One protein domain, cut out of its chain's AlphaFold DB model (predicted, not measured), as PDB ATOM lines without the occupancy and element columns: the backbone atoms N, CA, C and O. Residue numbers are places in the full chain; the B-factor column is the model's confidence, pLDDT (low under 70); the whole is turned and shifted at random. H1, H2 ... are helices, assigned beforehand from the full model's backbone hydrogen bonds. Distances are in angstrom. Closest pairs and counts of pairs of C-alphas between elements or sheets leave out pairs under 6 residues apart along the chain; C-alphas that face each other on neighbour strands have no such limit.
ATOM      1  N   LYS A  62     -29.211  59.435 103.803       91.75
ATOM      2  CA  LYS A  62     -30.037  60.561 103.364       91.75
ATOM      3  C   LYS A  62     -31.267  60.628 104.266       91.75
ATOM      4  O   LYS A  62     -31.778  59.586 104.664       91.75
ATOM      5  N   ILE A  63     -31.745  61.834 104.566       89.25
ATOM      6  CA  ILE A  63     -32.885  62.046 105.473       89.25
ATOM      7  C   ILE A  63     -34.085  61.182 105.048       89.25
ATOM      8  O   ILE A  63     -34.629  60.459 105.876       89.25
ATOM      9  N   ASP A  64     -34.393  61.139 103.748       88.25
ATOM     10  CA  ASP A  64     -35.491  60.336 103.188       88.25
ATOM     11  C   ASP A  64     -35.338  58.828 103.444       88.25
ATOM     12  O   ASP A  64     -36.311  58.123 103.716       88.25
ATOM     13  N   GLU A  65     -34.108  58.316 103.375       89.62
ATOM     14  CA  GLU A  65     -33.810  56.903 103.623       89.62
ATOM     15  C   GLU A  65     -33.929  56.584 105.117       89.62
ATOM     16  O   GLU A  65     -34.492  55.552 105.476       89.62
ATOM     17  N   SER A  66     -33.487  57.495 105.990       85.69
ATOM     18  CA  SER A  66     -33.662  57.357 107.440       85.69
ATOM     19  C   SER A  66     -35.138  57.367 107.835       85.69
ATOM     20  O   SER A  66     -35.550  56.540 108.644       85.69
ATOM     21  N   LEU A  67     -35.932  58.268 107.248       85.81
ATOM     22  CA  LEU A  67     -37.366  58.359 107.506       85.81
ATOM     23  C   LEU A  67     -38.097  57.107 107.008       85.81
ATOM     24  O   LEU A  67     -38.915  56.543 107.725       85.81
ATOM     25  N   THR A  68     -37.756  56.622 105.812       87.31
ATOM     26  CA  THR A  68     -38.340  55.384 105.273       87.31
ATOM     27  C   THR A  68     -38.004  54.187 106.160       87.31
ATOM     28  O   THR A  68     -38.888  53.398 106.471       87.31
ATOM     29  N   MET A  69     -36.751  54.069 106.616       84.69
ATOM     30  CA  MET A  69     -36.350  53.010 107.545       84.69
ATOM     31  C   MET A  69     -37.105  53.100 108.873       84.69
ATOM     32  O   MET A  69     -37.477  52.067 109.418       84.69
ATOM     33  N   GLU A  70     -37.336  54.305 109.397       85.12
ATOM     34  CA  GLU A  70     -38.094  54.515 110.633       85.12
ATOM     35  C   GLU A  70     -39.557  54.073 110.480       85.12
ATOM     36  O   GLU A  70     -40.032  53.280 111.287       85.12
ATOM     37  N   ILE A  71     -40.225  54.485 109.399       86.19
ATOM     38  CA  ILE A  71     -41.612  54.097 109.094       86.19
ATOM     39  C   ILE A  71     -41.730  52.589 108.839       86.19
ATOM     40  O   ILE A  71     -42.690  51.955 109.258       86.19
ATOM     41  N   GLU A  72     -40.767  51.979 108.147       86.81
ATOM     42  CA  GLU A  72     -40.793  50.535 107.867       86.81
ATOM     43  C   GLU A  72     -40.493  49.677 109.103       86.81
ATOM     44  O   GLU A  72     -40.784  48.480 109.097       86.81
ATOM     45  N   SER A  73     -39.895  50.265 110.140       86.00
ATOM     46  CA  SER A  73     -39.513  49.563 111.368       86.00
ATOM     47  C   SER A  73     -40.363  49.932 112.585       86.00
ATOM     48  O   SER A  73     -40.125  49.381 113.662       86.00
ATOM     49  N   SER A  74     -41.350  50.816 112.429       87.81
ATOM     50  CA  SER A  74     -42.302  51.152 113.484       87.81
ATOM     51  C   SER A  74     -43.162  49.948 113.867       87.81
ATOM     52  O   SER A  74     -43.523  49.094 113.052       87.81
ATOM     53  N   PHE A  75     -43.497  49.877 115.150       87.00
ATOM     54  CA  PHE A  75     -44.401  48.870 115.678       87.00
ATOM     55  C   PHE A  75     -45.836  49.392 115.620       87.00
ATOM     56  O   PHE A  75     -46.145  50.446 116.179       87.00
ATOM     57  N   THR A  76     -46.727  48.644 114.970       87.94
ATOM     58  CA  THR A  76     -48.162  48.954 114.943       87.94
ATOM     59  C   THR A  76     -48.822  48.611 116.274       87.94
ATOM     60  O   THR A  76     -48.616  47.537 116.844       87.94
ATOM     61  N   THR A  77     -49.666  49.511 116.759       84.31
ATOM     62  CA  THR A  77     -50.528  49.315 117.931       84.31
ATOM     63  C   THR A  77     -51.811  48.543 117.595       84.31
ATOM     64  O   THR A  77     -52.667  48.359 118.453       84.31
ATOM     65  N   ALA A  78     -51.962  48.089 116.342       85.56
ATOM     66  CA  ALA A  78     -53.183  47.548 115.725       85.56
ATOM     67  C   ALA A  78     -54.399  48.487 115.712       85.56
ATOM     68  O   ALA A  78     -55.443  48.131 115.160       85.56
ATOM     69  N   VAL A  79     -54.270  49.708 116.232       87.25
ATOM     70  CA  VAL A  79     -55.305  50.736 116.170       87.25
ATOM     71  C   VAL A  79     -54.846  51.798 115.182       87.25
ATOM     72  O   VAL A  79     -54.005  52.629 115.501       87.25
ATOM     73  N   LYS A  80     -55.412  51.800 113.969       88.88
ATOM     74  CA  LYS A  80     -54.993  52.706 112.879       88.88
ATOM     75  C   LYS A  80     -54.963  54.178 113.292       88.88
ATOM     76  O   LYS A  80     -54.039  54.890 112.925       88.88
ATOM     77  N   ASN A  81     -55.964  54.622 114.049       90.62
ATOM     78  CA  ASN A  81     -56.041  56.007 114.515       90.62
ATOM     79  C   ASN A  81     -54.904  56.326 115.487       90.62
ATOM     80  O   ASN A  81     -54.310  57.393 115.410       90.62
ATOM     81  N   PHE A  82     -54.554  55.372 116.347       87.69
ATOM     82  CA  PHE A  82     -53.449  55.520 117.281       87.69
ATOM     83  C   PHE A  82     -52.099  55.466 116.553       87.69
ATOM     84  O   PHE A  82     -51.248  56.312 116.783       87.69
ATOM     85  N   ASP A  83     -51.927  54.570 115.578       89.19
ATOM     86  CA  ASP A  83     -50.727  54.531 114.730       89.19
ATOM     87  C   ASP A  83     -50.527  55.826 113.937       89.19
ATOM     88  O   ASP A  83     -49.392  56.275 113.774       89.19
ATOM     89  N   ARG A  84     -51.613  56.457 113.472       90.56
ATOM     90  CA  ARG A  84     -51.562  57.761 112.793       90.56
ATOM     91  C   ARG A  84     -51.011  58.860 113.708       90.56
ATOM     92  O   ARG A  84     -50.215  59.662 113.229       90.56
ATOM     93  N   LEU A  85     -51.336  58.846 115.006       90.94
ATOM     94  CA  LEU A  85     -50.778  59.800 115.979       90.94
ATOM     95  C   LEU A  85     -49.254  59.677 116.121       90.94
ATOM     96  O   LEU A  85     -48.581  60.677 116.349       90.94
ATOM     97  N   PHE A  86     -48.696  58.474 115.950       86.75
ATOM     98  CA  PHE A  86     -47.249  58.234 116.030       86.75
ATOM     99  C   PHE A  86     -46.542  58.241 114.673       86.75
ATOM    100  O   PHE A  86     -45.398  57.804 114.587       86.75
ATOM    101  N   VAL A  87     -47.189  58.733 113.612       86.44
ATOM    102  CA  VAL A  87     -46.629  58.688 112.253       86.44
ATOM    103  C   VAL A  87     -46.284  57.239 111.880       86.44
ATOM    104  O   VAL A  87     -45.136  56.893 111.613       86.44
ATOM    105  N   TYR A  88     -47.319  56.391 111.860       86.56
ATOM    106  CA  TYR A  88     -47.298  54.964 111.500       86.56
ATOM    107  C   TYR A  88     -46.877  53.984 112.612       86.56
ATOM    108  O   TYR A  88     -46.431  52.876 112.314       86.56
ATOM    109  N   GLY A  89     -47.075  54.338 113.882       90.31
ATOM    110  CA  GLY A  89     -46.820  53.461 115.035       90.31
ATOM    111  C   GLY A  89     -45.580  53.850 115.842       90.31
ATOM    112  O   GLY A  89     -44.942  54.864 115.582       90.31
ATOM    113  N   ILE A  90     -45.222  53.062 116.857       89.38
ATOM    114  CA  ILE A  90     -44.134  53.438 117.775       89.38
ATOM    115  C   ILE A  90     -42.780  53.188 117.119       89.38
ATOM    116  O   ILE A  90     -42.446  52.070 116.725       89.38
ATOM    117  N   SER A  91     -41.987  54.252 117.037       88.06
ATOM    118  CA  SER A  91     -40.666  54.250 116.418       88.06
ATOM    119  C   SER A  91     -39.650  53.419 117.218       88.06
ATOM    120  O   SER A  91     -39.499  53.617 118.431       88.06
ATOM    121  N   PRO A  92     -38.905  52.501 116.577       80.25
ATOM    122  CA  PRO A  92     -37.884  51.726 117.259       80.25
ATOM    123  C   PRO A  92     -36.687  52.605 117.619       80.25
ATOM    124  O   PRO A  92     -36.365  53.583 116.946       80.25
ATOM    125  N   LYS A  93     -35.950  52.202 118.662       80.12
ATOM    126  CA  LYS A  93     -34.769  52.926 119.185       80.12
ATOM    127  C   LYS A  93     -35.089  54.298 119.799       80.12
ATOM    128  O   LYS A  93     -34.159  55.001 120.193       80.12
ATOM    129  N   LYS A  94     -36.368  54.662 119.917       85.56
ATOM    130  CA  LYS A  94     -36.849  55.790 120.717       85.56
ATOM    131  C   LYS A  94     -37.561  55.258 121.961       85.56
ATOM    132  O   LYS A  94     -38.033  54.124 121.981       85.56
ATOM    133  N   ILE A  95     -37.581  56.069 123.014       85.44
ATOM    134  CA  ILE A  95     -38.363  55.784 124.219       85.44
ATOM    135  C   ILE A  95     -39.710  56.481 124.042       85.44
ATOM    136  O   ILE A  95     -39.746  57.696 123.855       85.44
ATOM    137  N   THR A  96     -40.795  55.713 124.099       84.75
ATOM    138  CA  THR A  96     -42.167  56.229 124.039       84.75
ATOM    139  C   THR A  96     -42.846  55.964 125.371       84.75
ATOM    140  O   THR A  96     -42.921  54.820 125.818       84.75
ATOM    141  N   GLU A  97     -43.316  57.031 126.009       88.56
ATOM    142  CA  GLU A  97     -44.016  56.972 127.287       88.56
ATOM    143  C   GLU A  97     -45.522  57.129 127.055       88.56
ATOM    144  O   GLU A  97     -45.956  58.041 126.355       88.56
ATOM    145  N   ILE A  98     -46.316  56.226 127.632       85.06
ATOM    146  CA  ILE A  98     -47.780  56.281 127.582       85.06
ATOM    147  C   ILE A  98     -48.282  56.524 129.006       85.06
ATOM    148  O   ILE A  98     -48.229  55.635 129.861       85.06
ATOM    149  N   CYS A  99     -48.781  57.733 129.258       87.44
ATOM    150  CA  CYS A  99     -49.297  58.173 130.554       87.44
ATOM    151  C   CYS A  99     -50.822  58.339 130.513       87.44
ATOM    152  O   CYS A  99     -51.408  58.566 129.461       87.44
ATOM    153  N   GLY A 100     -51.471  58.243 131.672       87.12
ATOM    154  CA  GLY A 100     -52.917  58.435 131.802       87.12
ATOM    155  C   GLY A 100     -53.447  57.918 133.135       87.12
ATOM    156  O   GLY A 100     -52.768  57.138 133.814       87.12
ATOM    157  N   GLU A 101     -54.667  58.308 133.499       85.62
ATOM    158  CA  GLU A 101     -55.341  57.880 134.734       85.62
ATOM    159  C   GLU A 101     -55.530  56.355 134.811       85.62
ATOM    160  O   GLU A 101     -55.346  55.626 133.830       85.62
ATOM    161  N   SER A 102     -55.864  55.826 135.990       83.00
ATOM    162  CA  SER A 102     -56.180  54.399 136.125       83.00
ATOM    163  C   SER A 102     -57.354  54.015 135.216       83.00
ATOM    164  O   SER A 102     -58.286  54.789 135.051       83.00
ATOM    165  N   GLY A 103     -57.303  52.835 134.594       83.06
ATOM    166  CA  GLY A 103     -58.371  52.363 133.702       83.06
ATOM    167  C   GLY A 103     -58.336  52.895 132.260       83.06
ATOM    168  O   GLY A 103     -59.053  52.366 131.423       83.06
ATOM    169  N   THR A 104     -57.447  53.834 131.914       86.94
ATOM    170  CA  THR A 104     -57.322  54.420 130.550       86.94
ATOM    171  C   THR A 104     -56.777  53.481 129.463       86.94
ATOM    172  O   THR A 104     -56.402  53.927 128.385       86.94
ATOM    173  N   GLY A 105     -56.679  52.174 129.716       83.25
ATOM    174  CA  GLY A 105     -56.274  51.223 128.677       83.25
ATOM    175  C   GLY A 105     -54.762  51.066 128.456       83.25
ATOM    176  O   GLY A 105     -54.370  50.350 127.541       83.25
ATOM    177  N   LYS A 106     -53.893  51.691 129.269       86.00
ATOM    178  CA  LYS A 106     -52.418  51.621 129.100       86.00
ATOM    179  C   LYS A 106     -51.887  50.184 129.036       86.00
ATOM    180  O   LYS A 106     -51.089  49.857 128.167       86.00
ATOM    181  N   THR A 107     -52.342  49.323 129.947       80.75
ATOM    182  CA  THR A 107     -51.941  47.908 129.979       80.75
ATOM    183  C   THR A 107     -52.509  47.147 128.786       80.75
ATOM    184  O   THR A 107     -51.813  46.335 128.184       80.75
ATOM    185  N   GLN A 108     -53.762  47.425 128.424       82.12
ATOM    186  CA  GLN A 108     -54.435  46.812 127.285       82.12
ATOM    187  C   GLN A 108     -53.678  47.124 125.996       82.12
ATOM    188  O   GLN A 108     -53.393  46.206 125.239       82.12
ATOM    189  N   LEU A 109     -53.255  48.374 125.795       81.69
ATOM    190  CA  LEU A 109     -52.451  48.790 124.647       81.69
ATOM    191  C   LEU A 109     -51.150  47.978 124.517       81.69
ATOM    192  O   LEU A 109     -50.789  47.583 123.411       81.69
ATOM    193  N   CYS A 110     -50.490  47.657 125.633       76.94
ATOM    194  CA  CYS A 110     -49.326  46.768 125.634       76.94
ATOM    195  C   CYS A 110     -49.689  45.296 125.363       76.94
ATOM    196  O   CYS A 110     -48.856  44.553 124.873       76.94
ATOM    197  N   GLY A 111     -50.903  44.842 125.681       66.31
ATOM    198  CA  GLY A 111     -51.292  43.429 125.588       66.31
ATOM    199  C   GLY A 111     -51.980  43.003 124.285       66.31
ATOM    200  O   GLY A 111     -52.092  41.808 124.039       66.31
ATOM    201  N   VAL A 112     -52.458  43.935 123.452       60.91
ATOM    202  CA  VAL A 112     -53.419  43.624 122.368       60.91
ATOM    203  C   VAL A 112     -52.873  42.702 121.263       60.91
ATOM    204  O   VAL A 112     -53.668  42.013 120.632       60.91
ATOM    205  N   ASN A 113     -51.556  42.627 121.028       57.28
ATOM    206  CA  ASN A 113     -51.027  41.943 119.834       57.28
ATOM    207  C   ASN A 113     -49.982  40.844 120.071       57.28
ATOM    208  O   ASN A 113     -49.430  40.367 119.079       57.28
ATOM    209  N   ASP A 114     -49.623  40.495 121.314       60.09
ATOM    210  CA  ASP A 114     -48.461  39.640 121.676       60.09
ATOM    211  C   ASP A 114     -47.089  40.084 121.096       60.09
ATOM    212  O   ASP A 114     -46.038  39.622 121.533       60.09
ATOM    213  N   GLN A 115     -47.067  41.019 120.140       58.84
ATOM    214  CA  GLN A 115     -45.890  41.675 119.570       58.84
ATOM    215  C   GLN A 115     -45.233  42.629 120.559       58.84
ATOM    216  O   GLN A 115     -44.033  42.882 120.483       58.84
ATOM    217  N   TRP A 116     -46.030  43.159 121.478       61.41
ATOM    218  CA  TRP A 116     -45.606  44.103 122.490       61.41
ATOM    219  C   TRP A 116     -45.477  43.334 123.781       61.41
ATOM    220  O   TRP A 116     -46.354  43.334 124.632       61.41
ATOM    221  N   THR A 117     -44.376  42.614 123.929       55.50
ATOM    222  CA  THR A 117     -44.036  42.143 125.263       55.50
ATOM    223  C   THR A 117     -43.597  43.383 126.039       55.50
ATOM    224  O   THR A 117     -42.659  44.057 125.592       55.50
ATOM    225  N   PRO A 118     -44.226  43.723 127.182       54.53
ATOM    226  CA  PRO A 118     -43.617  44.665 128.110       54.53
ATOM    227  C   PRO A 118     -42.162  44.234 128.287       54.53
ATOM    228  O   PRO A 118     -41.895  43.034 128.348       54.53
ATOM    229  N   SER A 119     -41.212  45.161 128.378       50.28
ATOM    230  CA  SER A 119     -39.783  44.819 128.501       50.28
ATOM    231  C   SER A 119     -39.468  43.876 129.674       50.28
ATOM    232  O   SER A 119     -38.375  43.323 129.753       50.28
ATOM    233  N   LEU A 120     -40.437  43.677 130.568       48.72
ATOM    234  CA  LEU A 120     -40.367  42.835 131.746       48.72
ATOM    235  C   LEU A 120     -41.274  41.578 131.673       48.72
ATOM    236  O   LEU A 120     -41.177  40.721 132.544       48.72
ATOM    237  N   GLY A 121     -42.080  41.396 130.617       48.56
ATOM    238  CA  GLY A 121     -42.921  40.210 130.371       48.56
ATOM    239  C   GLY A 121     -44.427  40.423 130.586       48.56
ATOM    240  O   GLY A 121     -44.847  41.388 131.221       48.56
ATOM    241  N   ASN A 122     -45.250  39.497 130.080       49.62
ATOM    242  CA  ASN A 122     -46.723  39.547 130.180       49.62
ATOM    243  C   ASN A 122     -47.231  39.498 131.637       49.62
ATOM    244  O   ASN A 122     -48.283  40.048 131.950       49.62
ATOM    245  N   GLU A 123     -46.437  38.914 132.536       51.91
ATOM    246  CA  GLU A 123     -46.670  38.863 133.986       51.91
ATOM    247  C   GLU A 123     -46.646  40.263 134.643       51.91
ATOM    248  O   GLU A 123     -47.167  40.435 135.738       51.91
ATOM    249  N   TRP A 124     -46.060  41.278 133.989       48.78
ATOM    250  CA  TRP A 124     -45.916  42.640 134.532       48.78
ATOM    251  C   TRP A 124     -47.074  43.578 134.176       48.78
ATOM    252  O   TRP A 124     -47.141  44.690 134.705       48.78
ATOM    253  N   GLY A 125     -47.992  43.147 133.299       47.72
ATOM    254  CA  GLY A 125     -49.201  43.908 132.961       47.72
ATOM    255  C   GLY A 125     -50.142  44.090 134.157       47.72
ATOM    256  O   GLY A 125     -50.808  45.119 134.270       47.72
ATOM    257  N   ASN A 126     -50.116  43.142 135.095       50.97
ATOM    258  CA  ASN A 126     -50.752  43.254 136.400       50.97
ATOM    259  C   ASN A 126     -49.651  43.452 137.439       50.97
ATOM    260  O   ASN A 126     -48.863  42.548 137.676       50.97
ATOM    261  N   TRP A 127     -49.607  44.611 138.088       49.25
ATOM    262  CA  TRP A 127     -48.742  44.823 139.248       49.25
ATOM    263  C   TRP A 127     -47.241  44.636 138.997       49.25
ATOM    264  O   TRP A 127     -46.616  43.650 139.387       49.25
TER     265      TRP A 127
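This is residues 62 to 127 of the 377 residues of the protein "Rad51 domain-containing protein" of Mucor lusitanicus CBS 277.49 (UniProt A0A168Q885). Little regular structure is present: this is an elongated, winding chain with three separate helices, and the first turns of H1 stick out at one end with residues 62 to 68. Long stretches of loop join and follow the small helices H2 and H3. The printed part has 66 residues, of which 23 are in the named helices H1, H2 and H3, in that order; the class is all helix, with no named strand. It is only just loose, close to compact, with a radius of gyration of the C-alphas of 13.3 A and spans of 43 by 23 by 18 A.

H1, residues 63 to 73, begins at C-alpha 63 (-32.885, 62.046, 105.473) and is 15.3 A long. H2 is residues 80 to 85. H3, residues 106 to 111, ends at C-alpha 111 (-51.292, 43.429, 125.588).

H1, H2 and H3 are apart from one another. In each helix every O i to N i+4 pair is within hydrogen-bond range.

The C-alphas farthest apart, of Lys 62 and Trp 127, are 43.4 A apart. The printed part has no cut. The link H2 to H3 is long, 20 residues. Residues 111 to 127 have pLDDT under 70.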